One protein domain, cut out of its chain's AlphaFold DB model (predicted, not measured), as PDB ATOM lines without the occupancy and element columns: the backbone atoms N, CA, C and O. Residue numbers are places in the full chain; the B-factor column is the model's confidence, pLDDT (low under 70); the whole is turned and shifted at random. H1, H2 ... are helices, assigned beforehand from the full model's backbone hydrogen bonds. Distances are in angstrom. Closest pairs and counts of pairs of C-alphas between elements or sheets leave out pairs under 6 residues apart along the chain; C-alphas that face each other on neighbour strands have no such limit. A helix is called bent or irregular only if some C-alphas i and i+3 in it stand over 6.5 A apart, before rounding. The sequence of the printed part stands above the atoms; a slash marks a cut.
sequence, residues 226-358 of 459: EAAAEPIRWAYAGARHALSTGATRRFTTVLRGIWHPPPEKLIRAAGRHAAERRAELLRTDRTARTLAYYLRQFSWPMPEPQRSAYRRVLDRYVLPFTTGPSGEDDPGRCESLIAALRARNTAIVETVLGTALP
ATOM      1  N   GLU A 226     103.954 -36.907  49.181       87.31
ATOM      2  CA  GLU A 226     103.885 -36.194  47.902       87.31
ATOM      3  C   GLU A 226     103.921 -37.131  46.693       87.31
ATOM      4  O   GLU A 226     103.126 -36.990  45.766       87.31
ATOM      5  N   ALA A 227     104.776 -38.150  46.732       88.44
ATOM      6  CA  ALA A 227     104.866 -39.143  45.669       88.44
ATOM      7  C   ALA A 227     103.598 -40.017  45.569       88.44
ATOM      8  O   ALA A 227     103.310 -40.558  44.501       88.44
ATOM      9  N   ALA A 228     102.822 -40.143  46.652       85.62
ATOM     10  CA  ALA A 228     101.502 -40.774  46.627       85.62
ATOM     11  C   ALA A 228     100.427 -39.878  45.976       85.62
ATOM     12  O   ALA A 228      99.510 -40.387  45.332       85.62
ATOM     13  N   ALA A 229     100.558 -38.553  46.090       89.88
ATOM     14  CA  ALA A 229      99.624 -37.586  45.509       89.88
ATOM     15  C   ALA A 229      99.829 -37.349  44.002       89.88
ATOM     16  O   ALA A 229      98.874 -37.024  43.293       89.88
ATOM     17  N   GLU A 230     101.054 -37.502  43.497       90.75
ATOM     18  CA  GLU A 230     101.385 -37.238  42.091       90.75
ATOM     19  C   GLU A 230     100.518 -38.027  41.090       90.75
ATOM     20  O   GLU A 230      99.888 -37.398  40.236       90.75
ATOM     21  N   PRO A 231     100.350 -39.362  41.199       90.69
ATOM     22  CA  PRO A 231      99.484 -40.114  40.289       90.69
ATOM     23  C   PRO A 231      98.049 -39.573  40.210       90.69
ATOM     24  O   PRO A 231      97.454 -39.560  39.132       90.69
ATOM     25  N   ILE A 232      97.510 -39.068  41.325       91.50
ATOM     26  CA  ILE A 232      96.169 -38.474  41.385       91.50
ATOM     27  C   ILE A 232      96.128 -37.162  40.609       91.50
ATOM     28  O   ILE A 232      95.202 -36.957  39.825       91.50
ATOM     29  N   ARG A 233      97.132 -36.292  40.764       92.81
ATOM     30  CA  ARG A 233      97.231 -35.041  39.990       92.81
ATOM     31  C   ARG A 233      97.306 -35.321  38.495       92.81
ATOM     32  O   ARG A 233      96.562 -34.720  37.720       92.81
ATOM     33  N   TRP A 234      98.150 -36.270  38.101       92.75
ATOM     34  CA  TRP A 234      98.315 -36.684  36.709       92.75
ATOM     35  C   TRP A 234      97.025 -37.261  36.124       92.75
ATOM     36  O   TRP A 234      96.605 -36.870  35.032       92.75
ATOM     37  N   ALA A 235      96.354 -38.147  36.858       91.38
ATOM     38  CA  ALA A 235      95.086 -38.719  36.432       91.38
ATOM     39  C   ALA A 235      93.976 -37.655  36.367       91.38
ATOM     40  O   ALA A 235      93.237 -37.602  35.386       91.38
ATOM     41  N   TYR A 236      93.896 -36.738  37.332       92.19
ATOM     42  CA  TYR A 236      92.926 -35.640  37.311       92.19
ATOM     43  C   TYR A 236      93.144 -34.706  36.109       92.19
ATOM     44  O   TYR A 236      92.198 -34.388  35.383       92.19
ATOM     45  N   ALA A 237      94.395 -34.331  35.825       92.88
ATOM     46  CA  ALA A 237      94.751 -33.538  34.648       92.88
ATOM     47  C   ALA A 237      94.423 -34.275  33.336       92.88
ATOM     48  O   ALA A 237      93.845 -33.693  32.414       92.88
ATOM     49  N   GLY A 238      94.719 -35.576  33.261       93.69
ATOM     50  CA  GLY A 238      94.372 -36.423  32.120       93.69
ATOM     51  C   GLY A 238      92.861 -36.547  31.903       93.69
ATOM     52  O   GLY A 238      92.395 -36.513  30.761       93.69
ATOM     53  N   ALA A 239      92.083 -36.634  32.983       93.25
ATOM     54  CA  ALA A 239      90.626 -36.667  32.948       93.25
ATOM     55  C   ALA A 239      90.054 -35.338  32.432       93.25
ATOM     56  O   ALA A 239      89.233 -35.340  31.509       93.25
ATOM     57  N   ARG A 240      90.551 -34.205  32.949       94.56
ATOM     58  CA  ARG A 240      90.203 -32.858  32.472       94.56
ATOM     59  C   ARG A 240      90.494 -32.700  30.980       94.56
ATOM     60  O   ARG A 240      89.631 -32.251  30.225       94.56
ATOM     61  N   HIS A 241      91.675 -33.128  30.531       94.62
ATOM     62  CA  HIS A 241      92.040 -33.085  29.117       94.62
ATOM     63  C   HIS A 241      91.105 -33.951  28.258       94.62
ATOM     64  O   HIS A 241      90.566 -33.468  27.262       94.62
ATOM     65  N   ALA A 242      90.839 -35.196  28.663       94.38
ATOM     66  CA  ALA A 242      89.945 -36.091  27.929       94.38
ATOM     67  C   ALA A 242      88.514 -35.536  27.804       94.38
ATOM     68  O   ALA A 242      87.892 -35.690  26.748       94.38
ATOM     69  N   LEU A 243      87.998 -34.863  28.839       94.62
ATOM     70  CA  LEU A 243      86.714 -34.160  28.763       94.62
ATOM     71  C   LEU A 243      86.758 -32.993  27.780       94.62
ATOM     72  O   LEU A 243      85.871 -32.896  26.936       94.62
ATOM     73  N   SER A 244      87.800 -32.159  27.834       93.31
ATOM     74  CA  SER A 244      87.926 -30.985  26.957       93.31
ATOM     75  C   SER A 244      87.918 -31.337  25.464       93.31
ATOM     76  O   SER A 244      87.483 -30.535  24.644       93.31
ATOM     77  N   THR A 245      88.332 -32.558  25.104       91.81
ATOM     78  CA  THR A 245      88.306 -33.073  23.726       91.81
ATOM     79  C   THR A 245      87.084 -33.952  23.424       91.81
ATOM     80  O   THR A 245      87.054 -34.639  22.402       91.81
ATOM     81  N   GLY A 246      86.108 -34.040  24.334       91.12
ATOM     82  CA  GLY A 246      84.910 -34.879  24.199       91.12
ATOM     83  C   GLY A 246      85.171 -36.395  24.184       91.12
ATOM     84  O   GLY A 246      84.325 -37.172  23.723       91.12
ATOM     85  N   ALA A 247      86.331 -36.844  24.674       93.69
ATOM     86  CA  ALA A 247      86.752 -38.245  24.711       93.69
ATOM     87  C   ALA A 247      86.227 -38.957  25.973       93.69
ATOM     88  O   ALA A 247      86.989 -39.420  26.820       93.69
ATOM     89  N   THR A 248      84.902 -39.075  26.090       92.12
ATOM     90  CA  THR A 248      84.215 -39.549  27.309       92.12
ATOM     91  C   THR A 248      84.625 -40.954  27.768       92.12
ATOM     92  O   THR A 248      84.715 -41.199  28.967       92.12
ATOM     93  N   ARG A 249      84.939 -41.872  26.840       92.88
ATOM     94  CA  ARG A 249      85.473 -43.208  27.180       92.88
ATOM     95  C   ARG A 249      86.862 -43.135  27.817       92.88
ATOM     96  O   ARG A 249      87.137 -43.848  28.771       92.88
ATOM     97  N   ARG A 250      87.741 -42.270  27.298       93.88
ATOM     98  CA  ARG A 250      89.082 -42.071  27.863       93.88
ATOM     99  C   ARG A 250      88.990 -41.404  29.232       93.88
ATOM    100  O   ARG A 250      89.703 -41.811  30.137       93.88
ATOM    101  N   PHE A 251      88.084 -40.439  29.390       94.25
ATOM    102  CA  PHE A 251      87.795 -39.807  30.675       94.25
ATOM    103  C   PHE A 251      87.446 -40.838  31.756       94.25
ATOM    104  O   PHE A 251      88.113 -40.877  32.786       94.25
ATOM    105  N   THR A 252      86.477 -41.727  31.511       92.19
ATOM    106  CA  THR A 252      86.095 -42.744  32.506       92.19
ATOM    107  C   THR A 252      87.211 -43.750  32.784       92.19
ATOM    108  O   THR A 252      87.386 -44.147  33.934       92.19
ATOM    109  N   THR A 253      88.009 -44.125  31.778       93.31
ATOM    110  CA  THR A 253      89.204 -44.961  31.983       93.31
ATOM    111  C   THR A 253      90.233 -44.279  32.880       93.31
ATOM    112  O   THR A 253      90.748 -44.918  33.792       93.31
ATOM    113  N   VAL A 254      90.514 -42.990  32.668       91.94
ATOM    114  CA  VAL A 254      91.471 -42.243  33.496       91.94
ATOM    115  C   VAL A 254      90.950 -42.078  34.927       91.94
ATOM    116  O   VAL A 254      91.721 -42.252  35.866       91.94
ATOM    117  N   LEU A 255      89.647 -41.837  35.116       89.44
ATOM    118  CA  LEU A 255      89.047 -41.752  36.454       89.44
ATOM    119  C   LEU A 255      89.197 -43.038  37.269       89.44
ATOM    120  O   LEU A 255      89.400 -42.966  38.477       89.44
ATOM    121  N   ARG A 256      89.140 -44.216  36.635       89.56
ATOM    122  CA  ARG A 256      89.399 -45.485  37.339       89.56
ATOM    123  C   ARG A 256      90.814 -45.570  37.903       89.56
ATOM    124  O   ARG A 256      91.013 -46.281  38.877       89.56
ATOM    125  N   GLY A 257      91.768 -44.855  37.312       84.75
ATOM    126  CA  GLY A 257      93.148 -44.797  37.788       84.75
ATOM    127  C   GLY A 257      93.370 -43.877  38.993       84.75
ATOM    128  O   GLY A 257      94.456 -43.910  39.555       84.75
ATOM    129  N   ILE A 258      92.379 -43.065  39.392       84.69
ATOM    130  CA  ILE A 258      92.502 -42.146  40.539       84.69
ATOM    131  C   ILE A 258      92.359 -42.888  41.877       84.69
ATOM    132  O   ILE A 258      93.018 -42.524  42.845       84.69
ATOM    133  N   TRP A 259      91.516 -43.923  41.939       81.88
ATOM    134  CA  TRP A 259      91.189 -44.633  43.181       81.88
ATOM    135  C   TRP A 259      91.506 -46.120  43.096       81.88
ATOM    136  O   TRP A 259      91.317 -46.752  42.054       81.88
ATOM    137  N   HIS A 260      91.876 -46.704  44.235       78.25
ATOM    138  CA  HIS A 260      91.985 -48.147  44.386       78.25
ATOM    139  C   HIS A 260      91.373 -48.602  45.725       78.25
ATOM    140  O   HIS A 260      91.965 -48.331  46.769       78.25
ATOM    141  N   PRO A 261      90.205 -49.281  45.726       77.81
ATOM    142  CA  PRO A 261      89.379 -49.648  44.569       77.81
ATOM    143  C   PRO A 261      88.586 -48.459  43.974       77.81
ATOM    144  O   PRO A 261      88.268 -47.506  44.686       77.81
ATOM    145  N   PRO A 262      88.227 -48.502  42.676       83.06
ATOM    146  CA  PRO A 262      87.492 -47.424  42.022       83.06
ATOM    147  C   PRO A 262      86.024 -47.337  42.488       83.06
ATOM    148  O   PRO A 262      85.316 -48.349  42.494       83.06
ATOM    149  N   PRO A 263      85.498 -46.137  42.809       87.25
ATOM    150  CA  PRO A 263      84.097 -45.958  43.180       87.25
ATOM    151  C   PRO A 263      83.190 -46.031  41.938       87.25
ATOM    152  O   PRO A 263      82.776 -45.020  41.370       87.25
ATOM    153  N   GLU A 264      82.837 -47.246  41.509       89.69
ATOM    154  CA  GLU A 264      82.110 -47.515  40.253       89.69
ATOM    155  C   GLU A 264      80.780 -46.757  40.104       89.69
ATOM    156  O   GLU A 264      80.350 -46.448  38.993       89.69
ATOM    157  N   LYS A 265      80.083 -46.449  41.206       89.50
ATOM    158  CA  LYS A 265      78.859 -45.627  41.157       89.50
ATOM    159  C   LYS A 265      79.170 -44.184  40.744       89.50
ATOM    160  O   LYS A 265      78.481 -43.642  39.879       89.50
ATOM    161  N   LEU A 266      80.224 -43.607  41.317       88.19
ATOM    162  CA  LEU A 266      80.679 -42.244  41.057       88.19
ATOM    163  C   LEU A 266      81.235 -42.117  39.635       88.19
ATOM    164  O   LEU A 266      80.818 -41.239  38.886       88.19
ATOM    165  N   ILE A 267      82.070 -43.068  39.202       90.38
ATOM    166  CA  ILE A 267      82.627 -43.087  37.838       90.38
ATOM    167  C   ILE A 267      81.518 -43.216  36.785       90.38
ATOM    168  O   ILE A 267      81.557 -42.536  35.759       90.38
ATOM    169  N   ARG A 268      80.496 -44.048  37.031       89.88
ATOM    170  CA  ARG A 268      79.336 -44.158  36.130       89.88
ATOM    171  C   ARG A 268      78.517 -42.873  36.073       89.88
ATOM    172  O   ARG A 268      78.103 -42.489  34.982       89.88
ATOM    173  N   ALA A 269      78.288 -42.210  37.208       90.25
ATOM    174  CA  ALA A 269      77.596 -40.923  37.243       90.25
ATOM    175  C   ALA A 269      78.374 -39.847  36.466       90.25
ATOM    176  O   ALA A 269      77.811 -39.223  35.568       90.25
ATOM    177  N   ALA A 270      79.683 -39.734  36.706       90.38
ATOM    178  CA  ALA A 270      80.577 -38.848  35.961       90.38
ATOM    179  C   ALA A 270      80.548 -39.135  34.453       90.38
ATOM    180  O   ALA A 270      80.445 -38.221  33.635       90.38
ATOM    181  N   GLY A 271      80.589 -40.414  34.071       92.50
ATOM    182  CA  GLY A 271      80.508 -40.845  32.678       92.50
ATOM    183  C   GLY A 271      79.193 -40.463  31.996       92.50
ATOM    184  O   GLY A 271      79.219 -40.068  30.829       92.50
ATOM    185  N   ARG A 272      78.058 -40.534  32.707       92.81
ATOM    186  CA  ARG A 272      76.750 -40.093  32.191       92.81
ATOM    187  C   ARG A 272      76.713 -38.584  31.965       92.81
ATOM    188  O   ARG A 272      76.423 -38.171  30.847       92.81
ATOM    189  N   HIS A 273      77.117 -37.784  32.949       92.00
ATOM    190  CA  HIS A 273      77.176 -36.324  32.798       92.00
ATOM    191  C   HIS A 273      78.123 -35.889  31.672       92.00
ATOM    192  O   HIS A 273      77.799 -35.012  30.869       92.00
ATOM    193  N   ALA A 274      79.270 -36.558  31.536       93.69
ATOM    194  CA  ALA A 274      80.181 -36.336  30.418       93.69
ATOM    195  C   ALA A 274      79.550 -36.704  29.062       93.69
ATOM    196  O   ALA A 274      79.778 -36.017  28.065       93.69
ATOM    197  N   ALA A 275      78.760 -37.782  29.000       93.38
ATOM    198  CA  ALA A 275      78.067 -38.211  27.786       93.38
ATOM    199  C   ALA A 275      76.957 -37.233  27.370       93.38
ATOM    200  O   ALA A 275      76.873 -36.900  26.189       93.38
ATOM    201  N   GLU A 276      76.179 -36.721  28.326       94.31
ATOM    202  CA  GLU A 276      75.144 -35.696  28.113       94.31
ATOM    203  C   GLU A 276      75.731 -34.421  27.489       94.31
ATOM    204  O   GLU A 276      75.147 -33.833  26.581       94.31
ATOM    205  N   ARG A 277      76.936 -34.024  27.917       94.06
ATOM    206  CA  ARG A 277      77.636 -32.826  27.419       94.06
ATOM    207  C   ARG A 277      78.565 -33.082  26.234       94.06
ATOM    208  O   ARG A 277      79.140 -32.143  25.683       94.06
ATOM    209  N   ARG A 278      78.699 -34.331  25.778       94.31
ATOM    210  CA  ARG A 278      79.674 -34.733  24.750       94.31
ATOM    211  C   ARG A 278      79.527 -33.960  23.443       94.31
ATOM    212  O   ARG A 278      80.534 -33.579  22.849       94.31
ATOM    213  N   ALA A 279      78.296 -33.760  22.973       92.50
ATOM    214  CA  ALA A 279      78.047 -33.063  21.712       92.50
ATOM    215  C   ALA A 279      78.519 -31.601  21.768       92.50
ATOM    216  O   ALA A 279      79.084 -31.098  20.799       92.50
ATOM    217  N   GLU A 280      78.334 -30.946  22.915       91.12
ATOM    218  CA  GLU A 280      78.739 -29.561  23.153       91.12
ATOM    219  C   GLU A 280      80.265 -29.433  23.298       91.12
ATOM    220  O   GLU A 280      80.874 -28.581  22.650       91.12
ATOM    221  N   LEU A 281      80.896 -30.342  24.052       92.62
ATOM    222  CA  LEU A 281      82.357 -30.439  24.189       92.62
ATOM    223  C   LEU A 281      83.041 -30.639  22.825       92.62
ATOM    224  O   LEU A 281      83.955 -29.903  22.465       92.62
ATOM    225  N   LEU A 282      82.556 -31.589  22.014       93.44
ATOM    226  CA  LEU A 282      83.103 -31.835  20.674       93.44
ATOM    227  C   LEU A 282      82.887 -30.653  19.730       93.44
ATOM    228  O   LEU A 282      83.765 -30.352  18.922       93.44
ATOM    229  N   ARG A 283      81.719 -30.006  19.794       91.00
ATOM    230  CA  ARG A 283      81.405 -28.857  18.940       91.00
ATOM    231  C   ARG A 283      82.317 -27.680  19.265       91.00
ATOM    232  O   ARG A 283      82.920 -27.134  18.346       91.00
ATOM    233  N   THR A 284      82.443 -27.315  20.537       91.69
ATOM    234  CA  THR A 284      83.274 -26.182  20.978       91.69
ATOM    235  C   THR A 284      84.758 -26.412  20.680       91.69
ATOM    236  O   THR A 284      85.388 -25.551  20.068       91.69
ATOM    237  N   ASP A 285      85.299 -27.592  20.997       92.62
ATOM    238  CA  ASP A 285      86.696 -27.949  20.721       92.62
ATOM    239  C   ASP A 285      87.017 -27.986  19.218       92.62
ATOM    240  O   ASP A 285      87.955 -27.324  18.767       92.62
ATOM    241  N   ARG A 286      86.218 -28.697  18.408       94.31
ATOM    242  CA  ARG A 286      86.449 -28.773  16.954       94.31
ATOM    243  C   ARG A 286      86.345 -27.408  16.292       94.31
ATOM    244  O   ARG A 286      87.169 -27.089  15.445       94.31
ATOM    245  N   THR A 287      85.362 -26.600  16.686       93.19
ATOM    246  CA  THR A 287      85.179 -25.257  16.121       93.19
ATOM    247  C   THR A 287      86.358 -24.360  16.480       93.19
ATOM    248  O   THR A 287      86.931 -23.744  15.588       93.19
ATOM    249  N   ALA A 288      86.812 -24.366  17.738       92.81
ATOM    250  CA  ALA A 288      87.987 -23.599  18.153       92.81
ATOM    251  C   ALA A 288      89.259 -24.006  17.384       92.81
ATOM    252  O   ALA A 288      90.029 -23.139  16.972       92.81
ATOM    253  N   ARG A 289      89.480 -25.308  17.140       93.75
ATOM    254  CA  ARG A 289      90.613 -25.787  16.321       93.75
ATOM    255  C   ARG A 289      90.500 -25.357  14.862       93.75
ATOM    256  O   ARG A 289      91.497 -24.941  14.285       93.75
ATOM    257  N   THR A 290      89.305 -25.439  14.281       94.88
ATOM    258  CA  THR A 290      89.046 -25.002  12.903       94.88
ATOM    259  C   THR A 290      89.305 -23.505  12.742       94.88
ATOM    260  O   THR A 290      89.988 -23.106  11.806       94.88
ATOM    261  N   LEU A 291      88.840 -22.669  13.674       92.88
ATOM    262  CA  LEU A 291      89.122 -21.229  13.653       92.88
ATOM    263  C   LEU A 291      90.618 -20.939  13.830       92.88
ATOM    264  O   LEU A 291      91.173 -20.129  13.096       92.88
ATOM    265  N   ALA A 292      91.299 -21.653  14.733       94.12
ATOM    266  CA  ALA A 292      92.746 -21.523  14.911       94.12
ATOM    267  C   ALA A 292      93.536 -21.949  13.661       94.12
ATOM    268  O   ALA A 292      94.590 -21.385  13.377       94.12
ATOM    269  N   TYR A 293      93.037 -22.932  12.903       95.38
ATOM    270  CA  TYR A 293      93.592 -23.297  11.601       95.38
ATOM    271  C   TYR A 293      93.465 -22.134  10.611       95.38
ATOM    272  O   TYR A 293      94.473 -21.751  10.025       95.38
ATOM    273  N   TYR A 294      92.280 -21.522  10.489       93.44
ATOM    274  CA  TYR A 294      92.093 -20.361   9.609       93.44
ATOM    275  C   TYR A 294      92.994 -19.183   9.997       93.44
ATOM    276  O   TYR A 294      93.645 -18.603   9.134       93.44
ATOM    277  N   LEU A 295      93.085 -18.883  11.295       92.75
ATOM    278  CA  LEU A 295      93.937 -17.821  11.827       92.75
ATOM    279  C   LEU A 295      95.422 -18.030  11.484       92.75
ATOM    280  O   LEU A 295      96.114 -17.073  11.166       92.75
ATOM    281  N   ARG A 296      95.911 -19.276  11.542       94.44
ATOM    282  CA  ARG A 296      97.329 -19.605  11.318       94.44
ATOM    283  C   ARG A 296      97.722 -19.765   9.854       94.44
ATOM    284  O   ARG A 296      98.890 -19.573   9.538       94.44
ATOM    285  N   GLN A 297      96.813 -20.245   9.008       95.12
ATOM    286  CA  GLN A 297      97.158 -20.733   7.665       95.12
ATOM    287  C   GLN A 297      96.879 -19.729   6.551       95.12
ATOM    288  O   GLN A 297      97.429 -19.881   5.463       95.12
ATOM    289  N   PHE A 298      96.042 -18.720   6.792       92.56
ATOM    290  CA  PHE A 298      95.653 -17.765   5.760       92.56
ATOM    291  C   PHE A 298      96.007 -16.335   6.158       92.56
ATOM    292  O   PHE A 298      95.891 -15.946   7.320       92.56
ATOM    293  N   SER A 299      96.420 -15.546   5.167       88.12
ATOM    294  CA  SER A 299      96.602 -14.104   5.298       88.12
ATOM    295  C   SER A 299      95.250 -13.407   5.427       88.12
ATOM    296  O   SER A 299      94.304 -13.751   4.714       88.12
ATOM    297  N   TRP A 300      95.171 -12.409   6.306       90.31
ATOM    298  CA  TRP A 300      93.963 -11.617   6.521       90.31
ATOM    299  C   TRP A 300      94.070 -10.262   5.803       90.31
ATOM    300  O   TRP A 300      95.137  -9.652   5.857       90.31
ATOM    301  N   PRO A 301      93.000  -9.785   5.140       89.25
ATOM    302  CA  PRO A 301      91.683 -10.416   5.017       89.25
ATOM    303  C   PRO A 301      91.715 -11.663   4.114       89.25
ATOM    304  O   PRO A 301      92.352 -11.669   3.063       89.25
ATOM    305  N   MET A 302      91.013 -12.730   4.518       90.50
ATOM    306  CA  MET A 302      91.052 -14.014   3.801       90.50
ATOM    307  C   MET A 302      90.524 -13.884   2.360       90.50
ATOM    308  O   MET A 302      89.505 -13.209   2.163       90.50
ATOM    309  N   PRO A 303      91.152 -14.536   1.362       90.75
ATOM    310  CA  PRO A 303      90.625 -14.601  -0.001       90.75
ATOM    311  C   PRO A 303      89.431 -15.570  -0.113       90.75
ATOM    312  O   PRO A 303      89.173 -16.386   0.778       90.75
ATOM    313  N   GLU A 304      88.685 -15.487  -1.218       90.31
ATOM    314  CA  GLU A 304      87.733 -16.540  -1.597       90.31
ATOM    315  C   GLU A 304      88.490 -17.749  -2.174       90.31
ATOM    316  O   GLU A 304      89.478 -17.550  -2.884       90.31
ATOM    317  N   PRO A 305      88.053 -19.001  -1.918       91.88
ATOM    318  CA  PRO A 305      86.810 -19.426  -1.250       91.88
ATOM    319  C   PRO A 305      86.894 -19.563   0.287       91.88
ATOM    320  O   PRO A 305      85.926 -19.987   0.934       91.88
ATOM    321  N   GLN A 306      88.050 -19.282   0.896       92.69
ATOM    322  CA  GLN A 306      88.300 -19.523   2.323       92.69
ATOM    323  C   GLN A 306      87.452 -18.621   3.215       92.69
ATOM    324  O   GLN A 306      86.919 -19.094   4.218       92.69
ATOM    325  N   ARG A 307      87.256 -17.357   2.825       88.06
ATOM    326  CA  ARG A 307      86.371 -16.414   3.522       88.06
ATOM    327  C   ARG A 307      84.941 -16.954   3.634       88.06
ATOM    328  O   ARG A 307      84.390 -16.998   4.733       88.06
ATOM    329  N   SER A 308      84.367 -17.453   2.538       89.56
ATOM    330  CA  SER A 308      83.045 -18.095   2.551       89.56
ATOM    331  C   SER A 308      83.002 -19.355   3.423       89.56
ATOM    332  O   SER A 308      82.032 -19.594   4.144       89.56
ATOM    333  N   ALA A 309      84.051 -20.182   3.389       90.94
ATOM    334  CA  ALA A 309      84.138 -21.374   4.232       90.94
ATOM    335  C   ALA A 309      84.227 -21.029   5.730       90.94
ATOM    336  O   ALA A 309      83.556 -21.672   6.537       90.94
ATOM    337  N   TYR A 310      84.988 -19.992   6.083       90.94
ATOM    338  CA  TYR A 310      85.092 -19.447   7.433       90.94
ATOM    339  C   TYR A 310      83.745 -18.919   7.942       90.94
ATOM    340  O   TYR A 310      83.297 -19.335   9.011       90.94
ATOM    341  N   ARG A 311      83.038 -18.101   7.148       88.25
ATOM    342  CA  ARG A 311      81.703 -17.586   7.507       88.25
ATOM    343  C   ARG A 311      80.699 -18.701   7.770       88.25
ATOM    344  O   ARG A 311      80.041 -18.695   8.801       88.25
ATOM    345  N   ARG A 312      80.681 -19.746   6.936       90.44
ATOM    346  CA  ARG A 312      79.834 -20.929   7.183       90.44
ATOM    347  C   ARG A 312      80.131 -21.615   8.518       90.44
ATOM    348  O   ARG A 312      79.215 -22.154   9.138       90.44
ATOM    349  N   VAL A 313      81.394 -21.636   8.954       89.88
ATOM    350  CA  VAL A 313      81.771 -22.179  10.268       89.88
ATOM    351  C   VAL A 313      81.262 -21.271  11.388       89.88
ATOM    352  O   VAL A 313      80.699 -21.784  12.356       89.88
ATOM    353  N   LEU A 314      81.403 -19.949  11.243       87.88
ATOM    354  CA  LEU A 314      80.880 -18.978  12.205       87.88
ATOM    355  C   LEU A 314      79.359 -19.083  12.350       87.88
ATOM    356  O   LEU A 314      78.864 -19.270  13.463       87.88
ATOM    357  N   ASP A 315      78.636 -19.058  11.234       85.81
ATOM    358  CA  ASP A 315      77.175 -19.044  11.224       85.81
ATOM    359  C   ASP A 315      76.592 -20.309  11.848       85.81
ATOM    360  O   ASP A 315      75.651 -20.270  12.641       85.81
ATOM    361  N   ARG A 316      77.181 -21.462  11.518       86.81
ATOM    362  CA  ARG A 316      76.665 -22.761  11.948       86.81
ATOM    363  C   ARG A 316      77.066 -23.129  13.374       86.81
ATOM    364  O   ARG A 316      76.316 -23.841  14.043       86.81
ATOM    365  N   TYR A 317      78.252 -22.724  13.829       85.25
ATOM    366  CA  TYR A 317      78.844 -23.276  15.053       85.25
ATOM    367  C   TYR A 317      79.208 -22.244  16.123       85.25
ATOM    368  O   TYR A 317      79.459 -22.654  17.256       85.25
ATOM    369  N   VAL A 318      79.215 -20.946  15.804       82.62
ATOM    370  CA  VAL A 318      79.641 -19.876  16.723       82.62
ATOM    371  C   VAL A 318      78.496 -18.924  17.061       82.62
ATOM    372  O   VAL A 318      78.226 -18.725  18.244       82.62
ATOM    373  N   LEU A 319      77.768 -18.424  16.053       77.31
ATOM    374  CA  LEU A 319      76.638 -17.500  16.239       77.31
ATOM    375  C   LEU A 319      75.571 -17.976  17.244       77.31
ATOM    376  O   LEU A 319      75.087 -17.138  18.000       77.31
ATOM    377  N   PRO A 320      75.242 -19.282  17.366       78.81
ATOM    378  CA  PRO A 320      74.293 -19.746  18.383       78.81
ATOM    379  C   PRO A 320      74.730 -19.509  19.840       78.81
ATOM    380  O   PRO A 320      73.942 -19.737  20.755       78.81
ATOM    381  N   PHE A 321      75.986 -19.114  20.081       71.25
ATOM    382  CA  PHE A 321      76.587 -19.042  21.415       71.25
ATOM    383  C   PHE A 321      77.207 -17.683  21.754       71.25
ATOM    384  O   PHE A 321      77.668 -17.507  22.882       71.25
ATOM    385  N   THR A 322      77.236 -16.736  20.816       68.56
ATOM    386  CA  THR A 322      77.848 -15.413  21.001       68.56
ATOM    387  C   THR A 322      76.853 -14.315  20.649       68.56
ATOM    388  O   THR A 322      76.374 -14.263  19.523       68.56
ATOM    389  N   THR A 323      76.585 -13.399  21.578       62.75
ATOM    390  CA  THR A 323      75.695 -12.235  21.398       62.75
ATOM    391  C   THR A 323      76.408 -11.003  20.812       62.75
ATOM    392  O   THR A 323      75.938  -9.881  20.961       62.75
ATOM    393  N   GLY A 324      77.564 -11.191  20.167       57.06
ATOM    394  CA  GLY A 324      78.391 -10.095  19.655       57.06
ATOM    395  C   GLY A 324      77.932  -9.560  18.288       57.06
ATOM    396  O   GLY A 324      77.378 -10.322  17.493       57.06
ATOM    397  N   PRO A 325      78.182  -8.273  17.986       50.94
ATOM    398  CA  PRO A 325      77.811  -7.663  16.714       50.94
ATOM    399  C   PRO A 325      78.523  -8.324  15.524       50.94
ATOM    400  O   PRO A 325      79.646  -8.829  15.628       50.94
ATOM    401  N   SER A 326      77.857  -8.289  14.369       59.03
ATOM    402  CA  SER A 326      78.414  -8.678  13.069       59.03
ATOM    403  C   SER A 326      79.461  -7.646  12.626       59.03
ATOM    404  O   SER A 326      79.163  -6.762  11.833       59.03
ATOM    405  N   GLY A 327      80.654  -7.700  13.226       65.62
ATOM    406  CA  GLY A 327      81.801  -6.856  12.875       65.62
ATOM    407  C   GLY A 327      82.555  -7.348  11.636       65.62
ATOM    408  O   GLY A 327      82.186  -8.354  11.029       65.62
ATOM    409  N   GLU A 328      83.628  -6.648  11.272       74.31
ATOM    410  CA  GLU A 328      84.517  -7.047  10.178       74.31
ATOM    411  C   GLU A 328      85.234  -8.375  10.506       74.31
ATOM    412  O   GLU A 328      85.472  -8.711  11.671       74.31
ATOM    413  N   ASP A 329      85.500  -9.197   9.487       80.56
ATOM    414  CA  ASP A 329      86.186 -10.481   9.657       80.56
ATOM    415  C   ASP A 329      87.699 -10.236   9.737       80.56
ATOM    416  O   ASP A 329      88.395 -10.268   8.719       80.56
ATOM    417  N   ASP A 330      88.200  -9.987  10.947       86.06
ATOM    418  CA  ASP A 330      89.616  -9.728  11.222       86.06
ATOM    419  C   ASP A 330      90.259 -10.803  12.142       86.06
ATOM    420  O   ASP A 330      89.557 -11.615  12.770       86.06
ATOM    421  N   PRO A 331      91.606 -10.847  12.227       87.31
ATOM    422  CA  PRO A 331      92.314 -11.779  13.104       87.31
ATOM    423  C   PRO A 331      91.915 -11.662  14.582       87.31
ATOM    424  O   PRO A 331      91.747 -12.685  15.248       87.31
ATOM    425  N   GLY A 332      91.722 -10.441  15.092       88.31
ATOM    426  CA  GLY A 332      91.441 -10.184  16.510       88.31
ATOM    427  C   GLY A 332      90.066 -10.695  16.944       88.31
ATOM    428  O   GLY A 332      89.901 -11.259  18.033       88.31
ATOM    429  N   ARG A 333      89.069 -10.601  16.062       87.19
ATOM    430  CA  ARG A 333      87.748 -11.201  16.237       87.19
ATOM    431  C   ARG A 333      87.846 -12.720  16.237       87.19
ATOM    432  O   ARG A 333      87.258 -13.362  17.106       87.19
ATOM    433  N   CYS A 334      88.605 -13.307  15.312       88.12
ATOM    434  CA  CYS A 334      88.822 -14.754  15.275       88.12
ATOM    435  C   CYS A 334      89.473 -15.267  16.575       88.12
ATOM    436  O   CYS A 334      88.992 -16.241  17.160       88.12
ATOM    437  N   GLU A 335      90.496 -14.574  17.081       90.19
ATOM    438  CA  GLU A 335      91.140 -14.865  18.371       90.19
ATOM    439  C   GLU A 335      90.162 -14.779  19.546       90.19
ATOM    440  O   GLU A 335      90.088 -15.703  20.362       90.19
ATOM    441  N   SER A 336      89.350 -13.723  19.594       89.69
ATOM    442  CA  SER A 336      88.335 -13.525  20.635       89.69
ATOM    443  C   SER A 336      87.277 -14.634  20.629       89.69
ATOM    444  O   SER A 336      86.889 -15.140  21.683       89.69
ATOM    445  N   LEU A 337      86.844 -15.082  19.446       90.00
ATOM    446  CA  LEU A 337      85.901 -16.195  19.299       90.00
ATOM    447  C   LEU A 337      86.522 -17.535  19.725       90.00
ATOM    448  O   LEU A 337      85.863 -18.330  20.401       90.00
ATOM    449  N   ILE A 338      87.793 -17.785  19.392       91.81
ATOM    450  CA  ILE A 338      88.537 -18.958  19.882       91.81
ATOM    451  C   ILE A 338      88.614 -18.933  21.413       91.81
ATOM    452  O   ILE A 338      88.366 -19.961  22.052       91.81
ATOM    453  N   ALA A 339      88.927 -17.780  22.008       90.25
ATOM    454  CA  ALA A 339      88.990 -17.609  23.456       90.25
ATOM    455  C   ALA A 339      87.626 -17.867  24.116       90.25
ATOM    456  O   ALA A 339      87.553 -18.642  25.070       90.25
ATOM    457  N   ALA A 340      86.536 -17.321  23.567       90.06
ATOM    458  CA  ALA A 340      85.179 -17.536  24.069       90.06
ATOM    459  C   ALA A 340      84.750 -19.013  24.000       90.06
ATOM    460  O   ALA A 340      84.208 -19.554  24.968       90.06
ATOM    461  N   LEU A 341      85.044 -19.709  22.895       91.38
ATOM    462  CA  LEU A 341      84.760 -21.142  22.753       91.38
ATOM    463  C   LEU A 341      85.568 -21.990  23.746       91.38
ATOM    464  O   LEU A 341      85.026 -22.928  24.333       91.38
ATOM    465  N   ARG A 342      86.847 -21.658  23.969       92.56
ATOM    466  CA  ARG A 342      87.696 -22.328  24.971       92.56
ATOM    467  C   ARG A 342      87.220 -22.063  26.398       92.56
ATOM    468  O   ARG A 342      87.212 -22.993  27.204       92.56
ATOM    469  N   ALA A 343      86.791 -20.840  26.704       91.56
ATOM    470  CA  ALA A 343      86.218 -20.485  27.999       91.56
ATOM    471  C   ALA A 343      84.918 -21.258  28.259       91.56
ATOM    472  O   ALA A 343      84.771 -21.872  29.315       91.56
ATOM    473  N   ARG A 344      84.022 -21.340  27.264       91.44
ATOM    474  CA  ARG A 344      82.799 -22.151  27.354       91.44
ATOM    475  C   ARG A 344      83.109 -23.634  27.551       91.44
ATOM    476  O   ARG A 344      82.526 -24.259  28.430       91.44
ATOM    477  N   ASN A 345      84.037 -24.191  26.770       93.62
ATOM    478  CA  ASN A 345      84.463 -25.584  26.922       93.62
ATOM    479  C   ASN A 345      85.008 -25.838  28.340       93.62
ATOM    480  O   ASN A 345      84.589 -26.778  29.008       93.62
ATOM    481  N   THR A 346      85.850 -24.934  28.848       94.38
ATOM    482  CA  THR A 346      86.375 -24.998  30.220       94.38
ATOM    483  C   THR A 346      85.250 -24.968  31.255       94.38
ATOM    484  O   THR A 346      85.238 -25.811  32.141       94.38
ATOM    485  N   ALA A 347      84.260 -24.083  31.114       93.50
ATOM    486  CA  ALA A 347      83.118 -24.018  32.027       93.50
ATOM    487  C   ALA A 347      82.298 -25.321  32.045       93.50
ATOM    488  O   ALA A 347      81.888 -25.779  33.112       93.50
ATOM    489  N   ILE A 348      82.097 -25.961  30.886       92.25
ATOM    490  CA  ILE A 348      81.424 -27.267  30.804       92.25
ATOM    491  C   ILE A 348      82.261 -28.339  31.509       92.25
ATOM    492  O   ILE A 348      81.713 -29.122  32.284       92.25
ATOM    493  N   VAL A 349      83.577 -28.368  31.273       94.25
ATOM    494  CA  VAL A 349      84.495 -29.313  31.924       94.25
ATOM    495  C   VAL A 349      84.471 -29.143  33.443       94.25
ATOM    496  O   VAL A 349      84.279 -30.133  34.143       94.25
ATOM    497  N   GLU A 350      84.584 -27.916  33.955       92.31
ATOM    498  CA  GLU A 350      84.524 -27.637  35.397       92.31
ATOM    499  C   GLU A 350      83.162 -27.990  35.996       92.31
ATOM    500  O   GLU A 350      83.101 -28.525  37.097       92.31
ATOM    501  N   THR A 351      82.068 -27.780  35.259       92.25
ATOM    502  CA  THR A 351      80.731 -28.199  35.707       92.25
ATOM    503  C   THR A 351      80.654 -29.720  35.837       92.25
ATOM    504  O   THR A 351      80.188 -30.230  36.855       92.25
ATOM    505  N   VAL A 352      81.135 -30.467  34.835       90.31
ATOM    506  CA  VAL A 352      81.131 -31.941  34.858       90.31
ATOM    507  C   VAL A 352      82.046 -32.478  35.964       90.31
ATOM    508  O   VAL A 352      81.655 -33.398  36.675       90.31
ATOM    509  N   LEU A 353      83.240 -31.906  36.145       88.88
ATOM    510  CA  LEU A 353      84.167 -32.319  37.202       88.88
ATOM    511  C   LEU A 353      83.645 -31.953  38.596       88.88
ATOM    512  O   LEU A 353      83.665 -32.807  39.475       88.88
ATOM    513  N   GLY A 354      83.139 -30.734  38.792       85.56
ATOM    514  CA  GLY A 354      82.670 -30.233  40.087       85.56
ATOM    515  C   GLY A 354      81.370 -30.871  40.581       85.56
ATOM    516  O   GLY A 354      81.141 -30.939  41.783       85.56
ATOM    517  N   THR A 355      80.528 -31.372  39.672       83.69
ATOM    518  CA  THR A 355      79.306 -32.115  40.037       83.69
ATOM    519  C   THR A 355      79.557 -33.596  40.280       83.69
ATOM    520  O   THR A 355      78.841 -34.217  41.064       83.69
ATOM    521  N   ALA A 356      80.552 -34.182  39.608       78.69
ATOM    522  CA  ALA A 356      80.746 -35.626  39.614       78.69
ATOM    523  C   ALA A 356      81.915 -36.117  40.476       78.69
ATOM    524  O   ALA A 356      81.936 -37.298  40.823       78.69
ATOM    525  N   LEU A 357      82.891 -35.262  40.801       85.56
ATOM    526  CA  LEU A 357      84.107 -35.637  41.522       85.56
ATOM    527  C   LEU A 357      84.347 -34.724  42.733       85.56
ATOM    528  O   LEU A 357      84.066 -33.527  42.660       85.56
ATOM    529  N   PRO A 358      84.953 -35.243  43.817       88.88
ATOM    530  CA  PRO A 358      85.511 -34.391  44.857       88.88
ATOM    531  C   PRO A 358      86.577 -33.441  44.279       88.88
ATOM    532  O   PRO A 358      87.263 -33.800  43.312       88.88
TER     533      PRO A 358
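This is residues 226 to 358 of the 459 residues of an uncharacterized protein of Actinoplanes sp. N902-109 (UniProt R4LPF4). Two long helices, H4 and H6, lie side by side and run opposite ways along an elongated, loose body. At one end H1, H2 and H3 make a row of antiparallel helices, with H6 reaching H3; towards the other end H5 folds back on H4. The printed part has 133 residues, with six named helices in the order H1 to H6, no named strand and the class all helix. The radius of gyration of the C-alphas is 18.0 A and the spans are 57 by 29 by 21 A.

H1, residues 226 to 244, begins at C-alpha 226 (103.885, -36.194, 47.902) and is 26.8 A long; it is irregular, but only just, with C-alphas 228 and 231 6.7 A apart. H2 is residues 248 to 256 and H3 residues 264 to 276. H4, residues 278 to 297, is 28.2 A long. H5 is residues 306 to 317. H6, residues 331 to 356, is 37.5 A long and ends at C-alpha 356 (80.746, -35.626, 39.614).

Helix packing is mostly aligned, at shallow tilts. H1 and H2 form a helical hairpin, closest at the C-alphas of Ala 239 and Phe 251, 4.8 A. H2 and H3 form another, at Thr 252 and Gly 271, 5.9 A between C-alphas. H4 and H6 touch at a shallow tilt of 25 degrees, opposite ways; their closest C-alphas, Ala 288 and Ile 338, are 5.0 A apart. H5 and H6 are apart. Every O i to N i+4 pair is within hydrogen-bond range in H2, H3, H4, H5 and H6; in H1, 13 of 15 are.

The farthest C-alphas, Pro 261 and Glu 304, are 56.8 A apart. The printed part has no cut. The link from H5 to H6 is long, and residues 322 to 327 are under pLDDT 70.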